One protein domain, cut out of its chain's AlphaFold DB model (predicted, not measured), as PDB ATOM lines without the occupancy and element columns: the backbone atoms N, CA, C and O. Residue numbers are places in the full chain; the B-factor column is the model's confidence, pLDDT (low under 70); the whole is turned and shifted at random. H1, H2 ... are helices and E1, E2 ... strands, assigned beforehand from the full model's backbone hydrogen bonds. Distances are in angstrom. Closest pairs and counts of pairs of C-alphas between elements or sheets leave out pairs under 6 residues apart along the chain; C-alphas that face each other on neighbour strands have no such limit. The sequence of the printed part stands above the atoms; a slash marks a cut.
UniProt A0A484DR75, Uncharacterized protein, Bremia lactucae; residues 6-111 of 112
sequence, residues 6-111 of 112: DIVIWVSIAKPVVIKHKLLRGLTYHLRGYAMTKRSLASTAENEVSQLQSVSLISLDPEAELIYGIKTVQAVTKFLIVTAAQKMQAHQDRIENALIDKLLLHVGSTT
ATOM      1  N   ASP A   6       7.581  57.426  12.982       79.75
ATOM      2  CA  ASP A   6       6.504  57.875  12.101       79.75
ATOM      3  C   ASP A   6       5.425  56.797  12.050       79.75
ATOM      4  O   ASP A   6       5.714  55.619  11.820       79.75
ATOM      5  N   ILE A   7       4.169  57.185  12.282       81.62
ATOM      6  CA  ILE A   7       3.029  56.265  12.300       81.62
ATOM      7  C   ILE A   7       1.966  56.758  11.326       81.62
ATOM      8  O   ILE A   7       1.473  57.880  11.431       81.62
ATOM      9  N   VAL A   8       1.546  55.874  10.427       81.94
ATOM     10  CA  VAL A   8       0.384  56.067   9.560       81.94
ATOM     11  C   VAL A   8      -0.714  55.115  10.015       81.94
ATOM     12  O   VAL A   8      -0.515  53.902  10.042       81.94
ATOM     13  N   ILE A   9      -1.881  55.655  10.368       82.38
ATOM     14  CA  ILE A   9      -3.052  54.884  10.805       82.38
ATOM     15  C   ILE A   9      -4.091  54.885   9.686       82.38
ATOM     16  O   ILE A   9      -4.415  55.938   9.142       82.38
ATOM     17  N   TRP A  10      -4.663  53.720   9.381       82.44
ATOM     18  CA  TRP A  10      -5.813  53.609   8.487       82.44
ATOM     19  C   TRP A  10      -6.959  52.840   9.139       82.44
ATOM     20  O   TRP A  10      -6.782  51.836   9.833       82.44
ATOM     21  N   VAL A  11      -8.176  53.305   8.874       80.50
ATOM     22  CA  VAL A  11      -9.416  52.658   9.301       80.50
ATOM     23  C   VAL A  11     -10.286  52.463   8.073       80.50
ATOM     24  O   VAL A  11     -10.510  53.396   7.307       80.50
ATOM     25  N   SER A  12     -10.769  51.240   7.878       80.75
ATOM     26  CA  SER A  12     -11.629  50.889   6.756       80.75
ATOM     27  C   SER A  12     -12.756  49.966   7.203       80.75
ATOM     28  O   SER A  12     -12.569  49.074   8.032       80.75
ATOM     29  N   ILE A  13     -13.937  50.188   6.635       81.25
ATOM     30  CA  ILE A  13     -15.104  49.325   6.807       81.25
ATOM     31  C   ILE A  13     -15.357  48.671   5.459       81.25
ATOM     32  O   ILE A  13     -15.520  49.358   4.451       81.25
ATOM     33  N   ALA A  14     -15.383  47.348   5.435       79.31
ATOM     34  CA  ALA A  14     -15.592  46.584   4.225       79.31
ATOM     35  C   ALA A  14     -16.948  45.884   4.279       79.31
ATOM     36  O   ALA A  14     -17.231  45.070   5.160       79.31
ATOM     37  N   LYS A  15     -17.779  46.210   3.287       73.81
ATOM     38  CA  LYS A  15     -19.068  45.568   3.029       73.81
ATOM     39  C   LYS A  15     -18.957  44.813   1.705       73.81
ATOM     40  O   LYS A  15     -18.900  45.448   0.653       73.81
ATOM     41  N   PRO A  16     -18.874  43.477   1.716       67.06
ATOM     42  CA  PRO A  16     -18.868  42.664   0.513       67.06
ATOM     43  C   PRO A  16     -20.143  42.924  -0.300       67.06
ATOM     44  O   PRO A  16     -21.247  42.602   0.133       67.06
ATOM     45  N   VAL A  17     -19.985  43.514  -1.488       58.28
ATOM     46  CA  VAL A  17     -21.110  43.913  -2.357       58.28
ATOM     47  C   VAL A  17     -21.795  42.693  -2.981       58.28
ATOM     48  O   VAL A  17     -23.013  42.672  -3.139       58.28
ATOM     49  N   VAL A  18     -21.031  41.638  -3.288       55.00
ATOM     50  CA  VAL A  18     -21.554  40.367  -3.801       55.00
ATOM     51  C   VAL A  18     -20.742  39.221  -3.218       55.00
ATOM     52  O   VAL A  18     -19.594  39.005  -3.595       55.00
ATOM     53  N   ILE A  19     -21.364  38.431  -2.347       59.47
ATOM     54  CA  ILE A  19     -20.889  37.081  -2.065       59.47
ATOM     55  C   ILE A  19     -21.866  36.137  -2.759       59.47
ATOM     56  O   ILE A  19     -23.022  36.027  -2.357       59.47
ATOM     57  N   LYS A  20     -21.416  35.466  -3.831       54.69
ATOM     58  CA  LYS A  20     -22.229  34.463  -4.558       54.69
ATOM     59  C   LYS A  20     -22.705  33.330  -3.634       54.69
ATOM     60  O   LYS A  20     -23.681  32.648  -3.931       54.69
ATOM     61  N   HIS A  21     -22.037  33.158  -2.498       58.62
ATOM     62  CA  HIS A  21     -22.434  32.276  -1.416       58.62
ATOM     63  C   HIS A  21     -23.507  32.948  -0.536       58.62
ATOM     64  O   HIS A  21     -23.200  33.839   0.258       58.62
ATOM     65  N   LYS A  22     -24.768  32.495  -0.649       60.53
ATOM     66  CA  LYS A  22     -25.926  33.017   0.119       60.53
ATOM     67  C   LYS A  22     -25.662  33.111   1.628       60.53
ATOM     68  O   LYS A  22     -26.208  33.983   2.292       60.53
ATOM     69  N   LEU A  23     -24.795  32.237   2.132       63.38
ATOM     70  CA  LEU A  23     -24.467  32.074   3.547       63.38
ATOM     71  C   LEU A  23     -23.672  33.239   4.158       63.38
ATOM     72  O   LEU A  23     -23.563  33.271   5.366       63.38
ATOM     73  N   LEU A  24     -23.117  34.171   3.372       68.81
ATOM     74  CA  LEU A  24     -22.343  35.319   3.893       68.81
ATOM     75  C   LEU A  24     -22.917  36.678   3.458       68.81
ATOM     76  O   LEU A  24     -22.280  37.720   3.616       68.81
ATOM     77  N   ARG A  25     -24.116  36.690   2.866       71.44
ATOM     78  CA  ARG A  25     -24.753  37.921   2.387       71.44
ATOM     79  C   ARG A  25     -24.956  38.891   3.556       71.44
ATOM     80  O   ARG A  25     -25.626  38.534   4.518       71.44
ATOM     81  N   GLY A  26     -24.422  40.108   3.435       70.62
ATOM     82  CA  GLY A  26     -24.563  41.165   4.445       70.62
ATOM     83  C   GLY A  26     -23.467  41.202   5.515       70.62
ATOM     84  O   GLY A  26     -23.474  42.123   6.326       70.62
ATOM     85  N   LEU A  27     -22.508  40.269   5.498       81.38
ATOM     86  CA  LEU A  27     -21.401  40.256   6.451       81.38
ATOM     87  C   LEU A  27     -20.571  41.538   6.329       81.38
ATOM     88  O   LEU A  27     -19.930  41.741   5.307       81.38
ATOM     89  N   THR A  28     -20.512  42.360   7.369       83.69
ATOM     90  CA  THR A  28     -19.613  43.520   7.413       83.69
ATOM     91  C   THR A  28     -18.415  43.204   8.303       83.69
ATOM     92  O   THR A  28     -18.543  42.537   9.332       83.69
ATOM     93  N   TYR A  29     -17.234  43.656   7.886       85.94
ATOM     94  CA  TYR A  29     -16.037  43.586   8.713       85.94
ATOM     95  C   TYR A  29     -15.308  44.924   8.742       85.94
ATOM     96  O   TYR A  29     -15.307  45.698   7.781       85.94
ATOM     97  N   HIS A  30     -14.653  45.170   9.866       87.50
ATOM     98  CA  HIS A  30     -13.830  46.338  10.120       87.50
ATOM     99  C   HIS A  30     -12.374  45.918  10.032       87.50
ATOM    100  O   HIS A  30     -11.949  44.967  10.691       87.50
ATOM    101  N   LEU A  31     -11.608  46.634   9.218       87.94
ATOM    102  CA  LEU A  31     -10.166  46.494   9.123       87.94
ATOM    103  C   LEU A  31      -9.541  47.798   9.611       87.94
ATOM    104  O   LEU A  31      -9.672  48.849   8.980       87.94
ATOM    105  N   ARG A  32      -8.851  47.713  10.742       89.12
ATOM    106  CA  ARG A  32      -8.060  48.803  11.316       89.12
ATOM    107  C   ARG A  32      -6.601  48.423  11.209       89.12
ATOM    108  O   ARG A  32      -6.259  47.308  11.577       89.12
ATOM    109  N   GLY A  33      -5.746  49.313  10.746       87.44
ATOM    110  CA  GLY A  33      -4.325  49.025  10.716       87.44
ATOM    111  C   GLY A  33      -3.475  50.252  10.952       87.44
ATOM    112  O   GLY A  33      -3.946  51.388  10.912       87.44
ATOM    113  N   TYR A  34      -2.215  49.988  11.248       86.62
ATOM    114  CA  TYR A  34      -1.189  51.004  11.306       86.62
ATOM    115  C   TYR A  34       0.101  50.464  10.698       86.62
ATOM    116  O   TYR A  34       0.401  49.270  10.785       86.62
ATOM    117  N   ALA A  35       0.855  51.365  10.089       87.62
ATOM    118  CA  ALA A  35       2.218  51.145   9.660       87.62
ATOM    119  C   ALA A  35       3.086  52.128  10.426       87.62
ATOM    120  O   ALA A  35       2.709  53.281  10.628       87.62
ATOM    121  N   MET A  36       4.229  51.648  10.878       88.12
ATOM    122  CA  MET A  36       5.156  52.418  11.679       88.12
ATOM    123  C   MET A  36       6.564  52.154  11.192       88.12
ATOM    124  O   MET A  36       6.953  50.995  11.034       88.12
ATOM    125  N   THR A  37       7.331  53.214  11.003       88.00
ATOM    126  CA  THR A  37       8.780  53.129  10.858       88.00
ATOM    127  C   THR A  37       9.422  53.462  12.193       88.00
ATOM    128  O   THR A  37       8.943  54.305  12.950       88.00
ATOM    129  N   LYS A  38      10.488  52.746  12.524       88.56
ATOM    130  CA  LYS A  38      11.315  53.022  13.700       88.56
ATOM    131  C   LYS A  38      12.748  52.612  13.419       88.56
ATOM    132  O   LYS A  38      12.972  51.744  12.572       88.56
ATOM    133  N   ARG A  39      13.711  53.151  14.163       88.19
ATOM    134  CA  ARG A  39      15.087  52.645  14.098       88.19
ATOM    135  C   ARG A  39      15.108  51.155  14.459       88.19
ATOM    136  O   ARG A  39      14.521  50.732  15.456       88.19
ATOM    137  N   SER A  40      15.746  50.348  13.618       87.94
ATOM    138  CA  SER A  40      15.918  48.917  13.863       87.94
ATOM    139  C   SER A  40      16.931  48.696  14.984       87.94
ATOM    140  O   SER A  40      17.943  49.388  15.049       87.94
ATOM    141  N   LEU A  41      16.716  47.677  15.821       88.44
ATOM    142  CA  LEU A  41      17.719  47.243  16.808       88.44
ATOM    143  C   LEU A  41      19.006  46.723  16.149       88.44
ATOM    144  O   LEU A  41      20.046  46.683  16.794       88.44
ATOM    145  N   ALA A  42      18.936  46.338  14.873       89.69
ATOM    146  CA  ALA A  42      20.097  45.945  14.080       89.69
ATOM    147  C   ALA A  42      20.866  47.144  13.487       89.69
ATOM    148  O   ALA A  42      21.846  46.944  12.778       89.69
ATOM    149  N   SER A  43      20.411  48.379  13.724       88.69
ATOM    150  CA  SER A  43      21.059  49.582  13.205       88.69
ATOM    151  C   SER A  43      22.336  49.904  13.984       88.69
ATOM    152  O   SER A  43      22.306  49.983  15.210       88.69
ATOM    153  N   THR A  44      23.430  50.182  13.274       91.50
ATOM    154  CA  THR A  44      24.690  50.693  13.846       91.50
ATOM    155  C   THR A  44      24.924  52.148  13.430       91.50
ATOM    156  O   THR A  44      24.056  52.756  12.799       91.50
ATOM    157  N   ALA A  45      26.059  52.733  13.830       87.06
ATOM    158  CA  ALA A  45      26.460  54.072  13.396       87.06
ATOM    159  C   ALA A  45      26.918  54.082  11.926       87.06
ATOM    160  O   ALA A  45      26.675  55.053  11.217       87.06
ATOM    161  N   GLU A  46      27.548  53.000  11.460       89.06
ATOM    162  CA  GLU A  46      27.996  52.854  10.069       89.06
ATOM    163  C   GLU A  46      26.890  52.345   9.135       89.06
ATOM    164  O   GLU A  46      26.994  52.496   7.920       89.06
ATOM    165  N   ASN A  47      25.842  51.726   9.687       83.31
ATOM    166  CA  ASN A  47      24.732  51.171   8.924       83.31
ATOM    167  C   ASN A  47      23.390  51.507   9.582       83.31
ATOM    168  O   ASN A  47      22.917  50.825  10.501       83.31
ATOM    169  N   GLU A  48      22.770  52.578   9.098       86.50
ATOM    170  CA  GLU A  48      21.462  53.003   9.571       86.50
ATOM    171  C   GLU A  48      20.352  52.144   8.963       86.50
ATOM    172  O   GLU A  48      20.122  52.149   7.755       86.50
ATOM    173  N   VAL A  49      19.638  51.409   9.815       86.69
ATOM    174  CA  VAL A  49      18.563  50.508   9.392       86.69
ATOM    175  C   VAL A  49      17.266  50.928  10.058       86.69
ATOM    176  O   VAL A  49      17.178  51.031  11.282       86.69
ATOM    177  N   SER A  50      16.226  51.112   9.251       86.44
ATOM    178  CA  SER A  50      14.860  51.329   9.729       86.44
ATOM    179  C   SER A  50      14.048  50.041   9.630       86.44
ATOM    180  O   SER A  50      14.158  49.294   8.662       86.44
ATOM    181  N   GLN A  51      13.217  49.779  10.634       87.50
ATOM    182  CA  GLN A  51      12.239  48.699  10.627       87.50
ATOM    183  C   GLN A  51      10.863  49.260  10.266       87.50
ATOM    184  O   GLN A  51      10.349  50.132  10.968       87.50
ATOM    185  N   LEU A  52      10.248  48.709   9.217       87.31
ATOM    186  CA  LEU A  52       8.834  48.906   8.911       87.31
ATOM    187  C   LEU A  52       8.009  47.829   9.624       87.31
ATOM    188  O   LEU A  52       8.196  46.635   9.403       87.31
ATOM    189  N   GLN A  53       7.080  48.248  10.476       87.06
ATOM    190  CA  GLN A  53       6.125  47.371  11.138       87.06
ATOM    191  C   GLN A  53       4.719  47.699  10.646       87.06
ATOM    192  O   GLN A  53       4.240  48.812  10.847       87.06
ATOM    193  N   SER A  54       4.043  46.720  10.043       86.69
ATOM    194  CA  SER A  54       2.640  46.834   9.632       86.69
ATOM    195  C   SER A  54       1.771  45.897  10.458       86.69
ATOM    196  O   SER A  54       2.067  44.709  10.575       86.69
ATOM    197  N   VAL A  55       0.688  46.422  11.025       87.31
ATOM    198  CA  VAL A  55      -0.250  45.656  11.851       87.31
ATOM    199  C   VAL A  55      -1.669  45.936  11.392       87.31
ATOM    200  O   VAL A  55      -2.042  47.082  11.159       87.31
ATOM    201  N   SER A  56      -2.468  44.877  11.292       89.06
ATOM    202  CA  SER A  56      -3.893  44.956  10.985       89.06
ATOM    203  C   SER A  56      -4.708  44.177  12.013       89.06
ATOM    204  O   SER A  56      -4.369  43.055  12.376       89.06
ATOM    205  N   LEU A  57      -5.814  44.772  12.442       90.75
ATOM    206  CA  LEU A  57      -6.861  44.188  13.259       90.75
ATOM    207  C   LEU A  57      -8.114  44.033  12.399       90.75
ATOM    208  O   LEU A  57      -8.647  45.013  11.873       90.75
ATOM    209  N   ILE A  58      -8.592  42.797  12.298       90.56
ATOM    210  CA  ILE A  58      -9.842  42.451  11.625       90.56
ATOM    211  C   ILE A  58     -10.879  42.151  12.699       90.56
ATOM    212  O   ILE A  58     -10.624  41.372  13.617       90.56
ATOM    213  N   SER A  59     -12.044  42.777  12.597       89.50
ATOM    214  CA  SER A  59     -13.168  42.554  13.504       89.50
ATOM    215  C   SER A  59     -14.438  42.365  12.685       89.50
ATOM    216  O   SER A  59     -14.719  43.165  11.796       89.50
ATOM    217  N   LEU A  60     -15.191  41.305  12.961       89.12
ATOM    218  CA  LEU A  60     -16.528  41.114  12.396       89.12
ATOM    219  C   LEU A  60     -17.553  41.819  13.285       89.12
ATOM    220  O   LEU A  60     -17.284  42.038  14.470       89.12
ATOM    221  N   ASP A  61     -18.708  42.176  12.724       86.62
ATOM    222  CA  ASP A  61     -19.796  42.725  13.536       86.62
ATOM    223  C   ASP A  61     -20.210  41.726  14.637       86.62
ATOM    224  O   ASP A  61     -20.251  40.521  14.372       86.62
ATOM    225  N   PRO A  62     -20.548  42.191  15.856       82.56
ATOM    226  CA  PRO A  62     -20.887  41.312  16.983       82.56
ATOM    227  C   PRO A  62     -22.033  40.333  16.686       82.56
ATOM    228  O   PRO A  62     -22.074  39.224  17.207       82.56
ATOM    229  N   GLU A  63     -22.951  40.729  15.807       86.19
ATOM    230  CA  GLU A  63     -24.115  39.941  15.397       86.19
ATOM    231  C   GLU A  63     -23.762  38.823  14.402       86.19
ATOM    232  O   GLU A  63     -24.567  37.921  14.165       86.19
ATOM    233  N   ALA A  64     -22.555  38.832  13.823       85.25
ATOM    234  CA  ALA A  64     -22.150  37.864  12.808       85.25
ATOM    235  C   ALA A  64     -22.174  36.418  13.331       85.25
ATOM    236  O   ALA A  64     -22.531  35.502  12.591       85.25
ATOM    237  N   GLU A  65     -21.829  36.195  14.601       85.00
ATOM    238  CA  GLU A  65     -21.879  34.859  15.200       85.00
ATOM    239  C   GLU A  65     -23.312  34.347  15.359       85.00
ATOM    240  O   GLU A  65     -23.569  33.177  15.076       85.00
ATOM    241  N   LEU A  66     -24.254  35.230  15.705       86.75
ATOM    242  CA  LEU A  66     -25.675  34.898  15.791       86.75
ATOM    243  C   LEU A  66     -26.261  34.550  14.414       86.75
ATOM    244  O   LEU A  66     -27.049  33.617  14.296       86.75
ATOM    245  N   ILE A  67     -25.867  35.287  13.371       86.62
ATOM    246  CA  ILE A  67     -26.425  35.142  12.019       86.62
ATOM    247  C   ILE A  67     -25.823  33.938  11.278       86.62
ATOM    248  O   ILE A  67     -26.535  33.228  10.567       86.62
ATOM    249  N   TYR A  68     -24.515  33.702  11.418       85.75
ATOM    250  CA  TYR A  68     -23.778  32.743  10.582       85.75
ATOM    251  C   TYR A  68     -23.246  31.520  11.343       85.75
ATOM    252  O   TYR A  68     -22.823  30.541  10.714       85.75
ATOM    253  N   GLY A  69     -23.261  31.557  12.676       88.56
ATOM    254  CA  GLY A  69     -22.715  30.521  13.546       88.56
ATOM    255  C   GLY A  69     -21.188  30.566  13.678       88.56
ATOM    256  O   GLY A  69     -20.458  30.960  12.762       88.56
ATOM    257  N   ILE A  70     -20.690  30.082  14.819       88.69
ATOM    258  CA  ILE A  70     -19.274  30.167  15.211       88.69
ATOM    259  C   ILE A  70     -18.302  29.558  14.186       88.69
ATOM    260  O   ILE A  70     -17.267  30.148  13.883       88.69
ATOM    261  N   LYS A  71     -18.642  28.410  13.581       90.50
ATOM    262  CA  LYS A  71     -17.774  27.737  12.594       90.50
ATOM    263  C   LYS A  71     -17.579  28.584  11.334       90.50
ATOM    264  O   LYS A  71     -16.468  28.673  10.813       90.50
ATOM    265  N   THR A  72     -18.646  29.223  10.859       87.50
ATOM    266  CA  THR A  72     -18.602  30.098   9.681       87.50
ATOM    267  C   THR A  72     -17.785  31.349   9.976       87.50
ATOM    268  O   THR A  72     -16.895  31.699   9.204       87.50
ATOM    269  N   VAL A  73     -18.033  31.985  11.125       87.94
ATOM    270  CA  VAL A  73     -17.287  33.162  11.593       87.94
ATOM    271  C   VAL A  73     -15.791  32.868  11.695       87.94
ATOM    272  O   VAL A  73     -14.977  33.658  11.214       87.94
ATOM    273  N   GLN A  74     -15.413  31.710  12.241       89.88
ATOM    274  CA  GLN A  74     -14.016  31.281  12.323       89.88
ATOM    275  C   GLN A  74     -13.384  31.091  10.940       89.88
ATOM    276  O   GLN A  74     -12.289  31.598  10.686       89.88
ATOM    277  N   ALA A  75     -14.072  30.394  10.031       90.25
ATOM    278  CA  ALA A  75     -13.573  30.160   8.679       90.25
ATOM    279  C   ALA A  75     -13.358  31.476   7.917       90.25
ATOM    280  O   ALA A  75     -12.309  31.678   7.301       90.25
ATOM    281  N   VAL A  76     -14.319  32.399   8.009       88.12
ATOM    282  CA  VAL A  76     -14.232  33.708   7.353       88.12
ATOM    283  C   VAL A  76     -13.142  34.570   7.975       88.12
ATOM    284  O   VAL A  76     -12.338  35.141   7.245       88.12
ATOM    285  N   THR A  77     -13.055  34.624   9.303       89.50
ATOM    286  CA  THR A  77     -11.981  35.347   9.997       89.50
ATOM    287  C   THR A  77     -10.611  34.852   9.544       89.50
ATOM    288  O   THR A  77      -9.758  35.655   9.173       89.50
ATOM    289  N   LYS A  78     -10.409  33.529   9.484       91.75
ATOM    290  CA  LYS A  78      -9.150  32.939   9.013       91.75
ATOM    291  C   LYS A  78      -8.845  33.326   7.566       91.75
ATOM    292  O   LYS A  78      -7.717  33.711   7.266       91.75
ATOM    293  N   PHE A  79      -9.840  33.256   6.683       89.50
ATOM    294  CA  PHE A  79      -9.692  33.682   5.292       89.50
ATOM    295  C   PHE A  79      -9.280  35.158   5.184       89.50
ATOM    296  O   PHE A  79      -8.342  35.487   4.455       89.50
ATOM    297  N   LEU A  80      -9.941  36.042   5.937       89.50
ATOM    298  CA  LEU A  80      -9.647  37.474   5.951       89.50
ATOM    299  C   LEU A  80      -8.235  37.760   6.480       89.50
ATOM    300  O   LEU A  80      -7.521  38.553   5.871       89.50
ATOM    301  N   ILE A  81      -7.810  37.085   7.554       90.44
ATOM    302  CA  ILE A  81      -6.457  37.214   8.121       90.44
ATOM    303  C   ILE A  81      -5.398  36.820   7.091       90.44
ATOM    304  O   ILE A  81      -4.476  37.593   6.839       90.44
ATOM    305  N   VAL A  82      -5.538  35.647   6.464       92.50
ATOM    306  CA  VAL A  82      -4.573  35.170   5.459       92.50
ATOM    307  C   VAL A  82      -4.518  36.127   4.268       92.50
ATOM    308  O   VAL A  82      -3.434  36.509   3.835       92.50
ATOM    309  N   THR A  83      -5.675  36.576   3.783       89.50
ATOM    310  CA  THR A  83      -5.757  37.524   2.664       89.50
ATOM    311  C   THR A  83      -5.093  38.860   3.003       89.50
ATOM    312  O   THR A  83      -4.373  39.424   2.177       89.50
ATOM    313  N   ALA A  84      -5.321  39.385   4.210       88.56
ATOM    314  CA  ALA A  84      -4.709  40.631   4.659       88.56
ATOM    315  C   ALA A  84      -3.185  40.495   4.778       88.56
ATOM    316  O   ALA A  84      -2.467  41.348   4.262       88.56
ATOM    317  N   ALA A  85      -2.695  39.400   5.367       90.19
ATOM    318  CA  ALA A  85      -1.265  39.127   5.484       90.19
ATOM    319  C   ALA A  85      -0.579  39.048   4.110       90.19
ATOM    320  O   ALA A  85       0.451  39.683   3.902       90.19
ATOM    321  N   GLN A  86      -1.183  38.351   3.143       92.00
ATOM    322  CA  GLN A  86      -0.659  38.265   1.774       92.00
ATOM    323  C   GLN A  86      -0.577  39.636   1.091       92.00
ATOM    324  O   GLN A  86       0.421  39.949   0.443       92.00
ATOM    325  N   LYS A  87      -1.609  40.475   1.246       88.38
ATOM    326  CA  LYS A  87      -1.594  41.839   0.698       88.38
ATOM    327  C   LYS A  87      -0.529  42.707   1.361       88.38
ATOM    328  O   LYS A  87       0.159  43.443   0.665       88.38
ATOM    329  N   MET A  88      -0.389  42.617   2.683       87.38
ATOM    330  CA  MET A  88       0.643  43.344   3.423       87.38
ATOM    331  C   MET A  88       2.047  42.948   2.965       87.38
ATOM    332  O   MET A  88       2.849  43.839   2.711       87.38
ATOM    333  N   GLN A  89       2.310  41.652   2.777       90.06
ATOM    334  CA  GLN A  89       3.588  41.179   2.243       90.06
ATOM    335  C   GLN A  89       3.851  41.762   0.850       90.06
ATOM    336  O   GLN A  89       4.882  42.380   0.626       90.06
ATOM    337  N   ALA A  90       2.876  41.680  -0.059       91.12
ATOM    338  CA  ALA A  90       3.027  42.241  -1.400       91.12
ATOM    339  C   ALA A  90       3.253  43.767  -1.395       91.12
ATOM    340  O   ALA A  90       3.930  44.300  -2.274       91.12
ATOM    341  N   HIS A  91       2.672  44.494  -0.435       88.19
ATOM    342  CA  HIS A  91       2.947  45.919  -0.250       88.19
ATOM    343  C   HIS A  91       4.358  46.164   0.285       88.19
ATOM    344  O   HIS A  91       5.029  47.060  -0.222       88.19
ATOM    345  N   GLN A  92       4.809  45.366   1.252       87.62
ATOM    346  CA  GLN A  92       6.166  45.434   1.781       87.62
ATOM    347  C   GLN A  92       7.201  45.187   0.678       87.62
ATOM    348  O   GLN A  92       8.053  46.044   0.472       87.62
ATOM    349  N   ASP A  93       7.054  44.115  -0.104       90.56
ATOM    350  CA  ASP A  93       7.972  43.787  -1.204       90.56
ATOM    351  C   ASP A  93       8.073  44.944  -2.215       90.56
ATOM    352  O   ASP A  93       9.146  45.282  -2.707       90.56
ATOM    353  N   ARG A  94       6.947  45.608  -2.516       90.69
ATOM    354  CA  ARG A  94       6.924  46.777  -3.411       90.69
ATOM    355  C   ARG A  94       7.630  47.991  -2.819       90.69
ATOM    356  O   ARG A  94       8.287  48.714  -3.561       90.69
ATOM    357  N   ILE A  95       7.461  48.239  -1.520       87.06
ATOM    358  CA  ILE A  95       8.143  49.335  -0.823       87.06
ATOM    359  C   ILE A  95       9.650  49.080  -0.831       87.06
ATOM    360  O   ILE A  95      10.405  49.966  -1.217       87.06
ATOM    361  N   GLU A  96      10.077  47.873  -0.460       86.56
ATOM    362  CA  GLU A  96      11.489  47.487  -0.425       86.56
ATOM    363  C   GLU A  96      12.135  47.593  -1.811       86.56
ATOM    364  O   GLU A  96      13.157  48.261  -1.951       86.56
ATOM    365  N   ASN A  97      11.494  47.054  -2.853       88.56
ATOM    366  CA  ASN A  97      11.994  47.166  -4.225       88.56
ATOM    367  C   ASN A  97      12.117  48.628  -4.678       88.56
ATOM    368  O   ASN A  97      13.157  49.024  -5.193       88.56
ATOM    369  N   ALA A  98      11.109  49.468  -4.414       90.62
ATOM    370  CA  ALA A  98      11.166  50.884  -4.780       90.62
ATOM    371  C   ALA A  98      12.276  51.654  -4.039       90.62
ATOM    372  O   ALA A  98      12.812  52.630  -4.570       90.62
ATOM    373  N   LEU A  99      12.615  51.253  -2.810       86.25
ATOM    374  CA  LEU A  99      13.732  51.829  -2.058       86.25
ATOM    375  C   LEU A  99      15.084  51.370  -2.619       86.25
ATOM    376  O   LEU A  99      15.979  52.201  -2.775       86.25
ATOM    377  N   ILE A 100      15.218  50.088  -2.973       87.31
ATOM    378  CA  ILE A 100      16.420  49.540  -3.618       87.31
ATOM    379  C   ILE A 100      16.662  50.224  -4.967       87.31
ATOM    380  O   ILE A 100      17.766  50.705  -5.214       87.31
ATOM    381  N   ASP A 101      15.631  50.349  -5.805       91.94
ATOM    382  CA  ASP A 101      15.738  51.001  -7.114       91.94
ATOM    383  C   ASP A 101      16.234  52.449  -6.982       91.94
ATOM    384  O   ASP A 101      17.115  52.885  -7.724       91.94
ATOM    385  N   LYS A 102      15.729  53.195  -5.989       87.56
ATOM    386  CA  LYS A 102      16.201  54.559  -5.702       87.56
ATOM    387  C   LYS A 102      17.671  54.599  -5.296       87.56
ATOM    388  O   LYS A 102      18.384  55.497  -5.741       87.56
ATOM    389  N   LEU A 103      18.128  53.653  -4.474       84.81
ATOM    390  CA  LEU A 103      19.535  53.557  -4.079       84.81
ATOM    391  C   LEU A 103      20.430  53.263  -5.287       84.81
ATOM    392  O   LEU A 103      21.443  53.937  -5.470       84.81
ATOM    393  N   LEU A 104      20.035  52.316  -6.142       85.44
ATOM    394  CA  LEU A 104      20.785  51.962  -7.350       85.44
ATOM    395  C   LEU A 104      20.898  53.142  -8.324       85.44
ATOM    396  O   LEU A 104      21.981  53.409  -8.846       85.44
ATOM    397  N   LEU A 105      19.813  53.897  -8.524       82.38
ATOM    398  CA  LEU A 105      19.831  55.119  -9.335       82.38
ATOM    399  C   LEU A 105      20.749  56.197  -8.740       82.38
ATOM    400  O   LEU A 105      21.446  56.891  -9.479       82.38
ATOM    401  N   HIS A 106      20.777  56.330  -7.413       71.56
ATOM    402  CA  HIS A 106      21.626  57.311  -6.743       71.56
ATOM    403  C   HIS A 106      23.118  56.976  -6.895       71.56
ATOM    404  O   HIS A 106      23.910  57.859  -7.222       71.56
ATOM    405  N   VAL A 107      23.493  55.700  -6.757       69.44
ATOM    406  CA  VAL A 107      24.875  55.214  -6.938       69.44
ATOM    407  C   VAL A 107      25.357  55.357  -8.389       69.44
ATOM    408  O   VAL A 107      26.518  55.690  -8.625       69.44
ATOM    409  N   GLY A 108      24.472  55.171  -9.374       60.38
ATOM    410  CA  GLY A 108      24.792  55.427 -10.784       60.38
ATOM    411  C   GLY A 108      25.077  56.902 -11.100       60.38
ATOM    412  O   GLY A 108      25.848  57.197 -12.009       60.38
ATOM    413  N   SER A 109      24.500  57.836 -10.333       57.56
ATOM    414  CA  SER A 109      24.702  59.282 -10.520       57.56
ATOM    415  C   SER A 109      25.975  59.835  -9.871       57.56
ATOM    416  O   SER A 109      26.487  60.855 -10.315       57.56
ATOM    417  N   THR A 110      26.503  59.172  -8.840       55.81
ATOM    418  CA  THR A 110      27.736  59.572  -8.135       55.81
ATOM    419  C   THR A 110      29.003  58.943  -8.715       55.81
ATOM    420  O   THR A 110      30.101  59.275  -8.278       55.81
ATOM    421  N   THR A 111      28.866  58.045  -9.696       54.56
ATOM    422  CA  THR A 111      29.977  57.338 -10.359       54.56
ATOM    423  C   THR A 111      30.208  57.764 -11.815       54.56
ATOM    424  O   THR A 111      31.030  57.149 -12.493       54.56
TER     425      THR A 111
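This is residues 6 to 111 of the 112 residues of an uncharacterized protein of Bremia lactucae (UniProt A0A484DR75). A twisted sheet of three long strands has one very long helix, H2, packed over one face and running along the strands, mostly over the edge strand E3, and the last part of that helix, residues 97 to 110, sticks out free. The other face of the sheet is bare, and a tiny helix, H1, sits at the turn from sheet to long helix. The 106 printed residues include E1, E2, E3, H1 and H2 in that order, of mixed class; the sheet's order is E1, E2, E3, antiparallel. The whole is a rod of 63 by 27 by 20 A, only just extended and close to loose, with a radius of gyration of the C-alphas of 19.6 A.

E1, residues 6 to 14, E2, residues 29 to 39, and E3, residues 50 to 60, form a meander, each strand the antiparallel neighbour of the one before. In the hairpin of E1 and E2, N 8 and O 35 are 2.8 A apart, within hydrogen-bond range; in the hairpin of E2 and E3, N 57 and O 32 are 2.7 A apart, also within range. H2, residues 70 to 110, is on the sheet at a height of 7.8 A, making two layers, a helix on one face of a sheet. It lies over E3, and only just not over E2, on which 2 of its C-alphas fall; it runs along the strands, at 22 degrees to E3 on the local plane. The closest C-alphas of E3 and H2 are those of Ile 58 and Ile 81, 7.2 A apart. H1, residues 64 to 68, is not on the sheet; it and H2 only just touch, only at the corner by their link, with 3 pairs of C-alphas within 8 A, made by residues 72 to 73 of H2 alone; the closest are Glu 65 and Val 73, 6.1 A. In H1 and H2 every O i to N i+4 pair is within hydrogen-bond range.

E1 begins at C-alpha 6, (6.504, 57.875, 12.101), and is 26.0 A long; E2 is 32.9 A and E3 33.1 A. H2 runs 60.2 A, from C-alpha 70 at (-19.274, 30.167, 15.211) to C-alpha 110 at (27.736, 59.572, -8.135).

The two C-alphas farthest apart, those of Leu 66 and Thr 111, are 65.5 A apart. The printed part has no cut. The link from E1 to E2, residues 15 to 28, is long. The pLDDT is under 70 at residues 16 to 24 and 107 to 111.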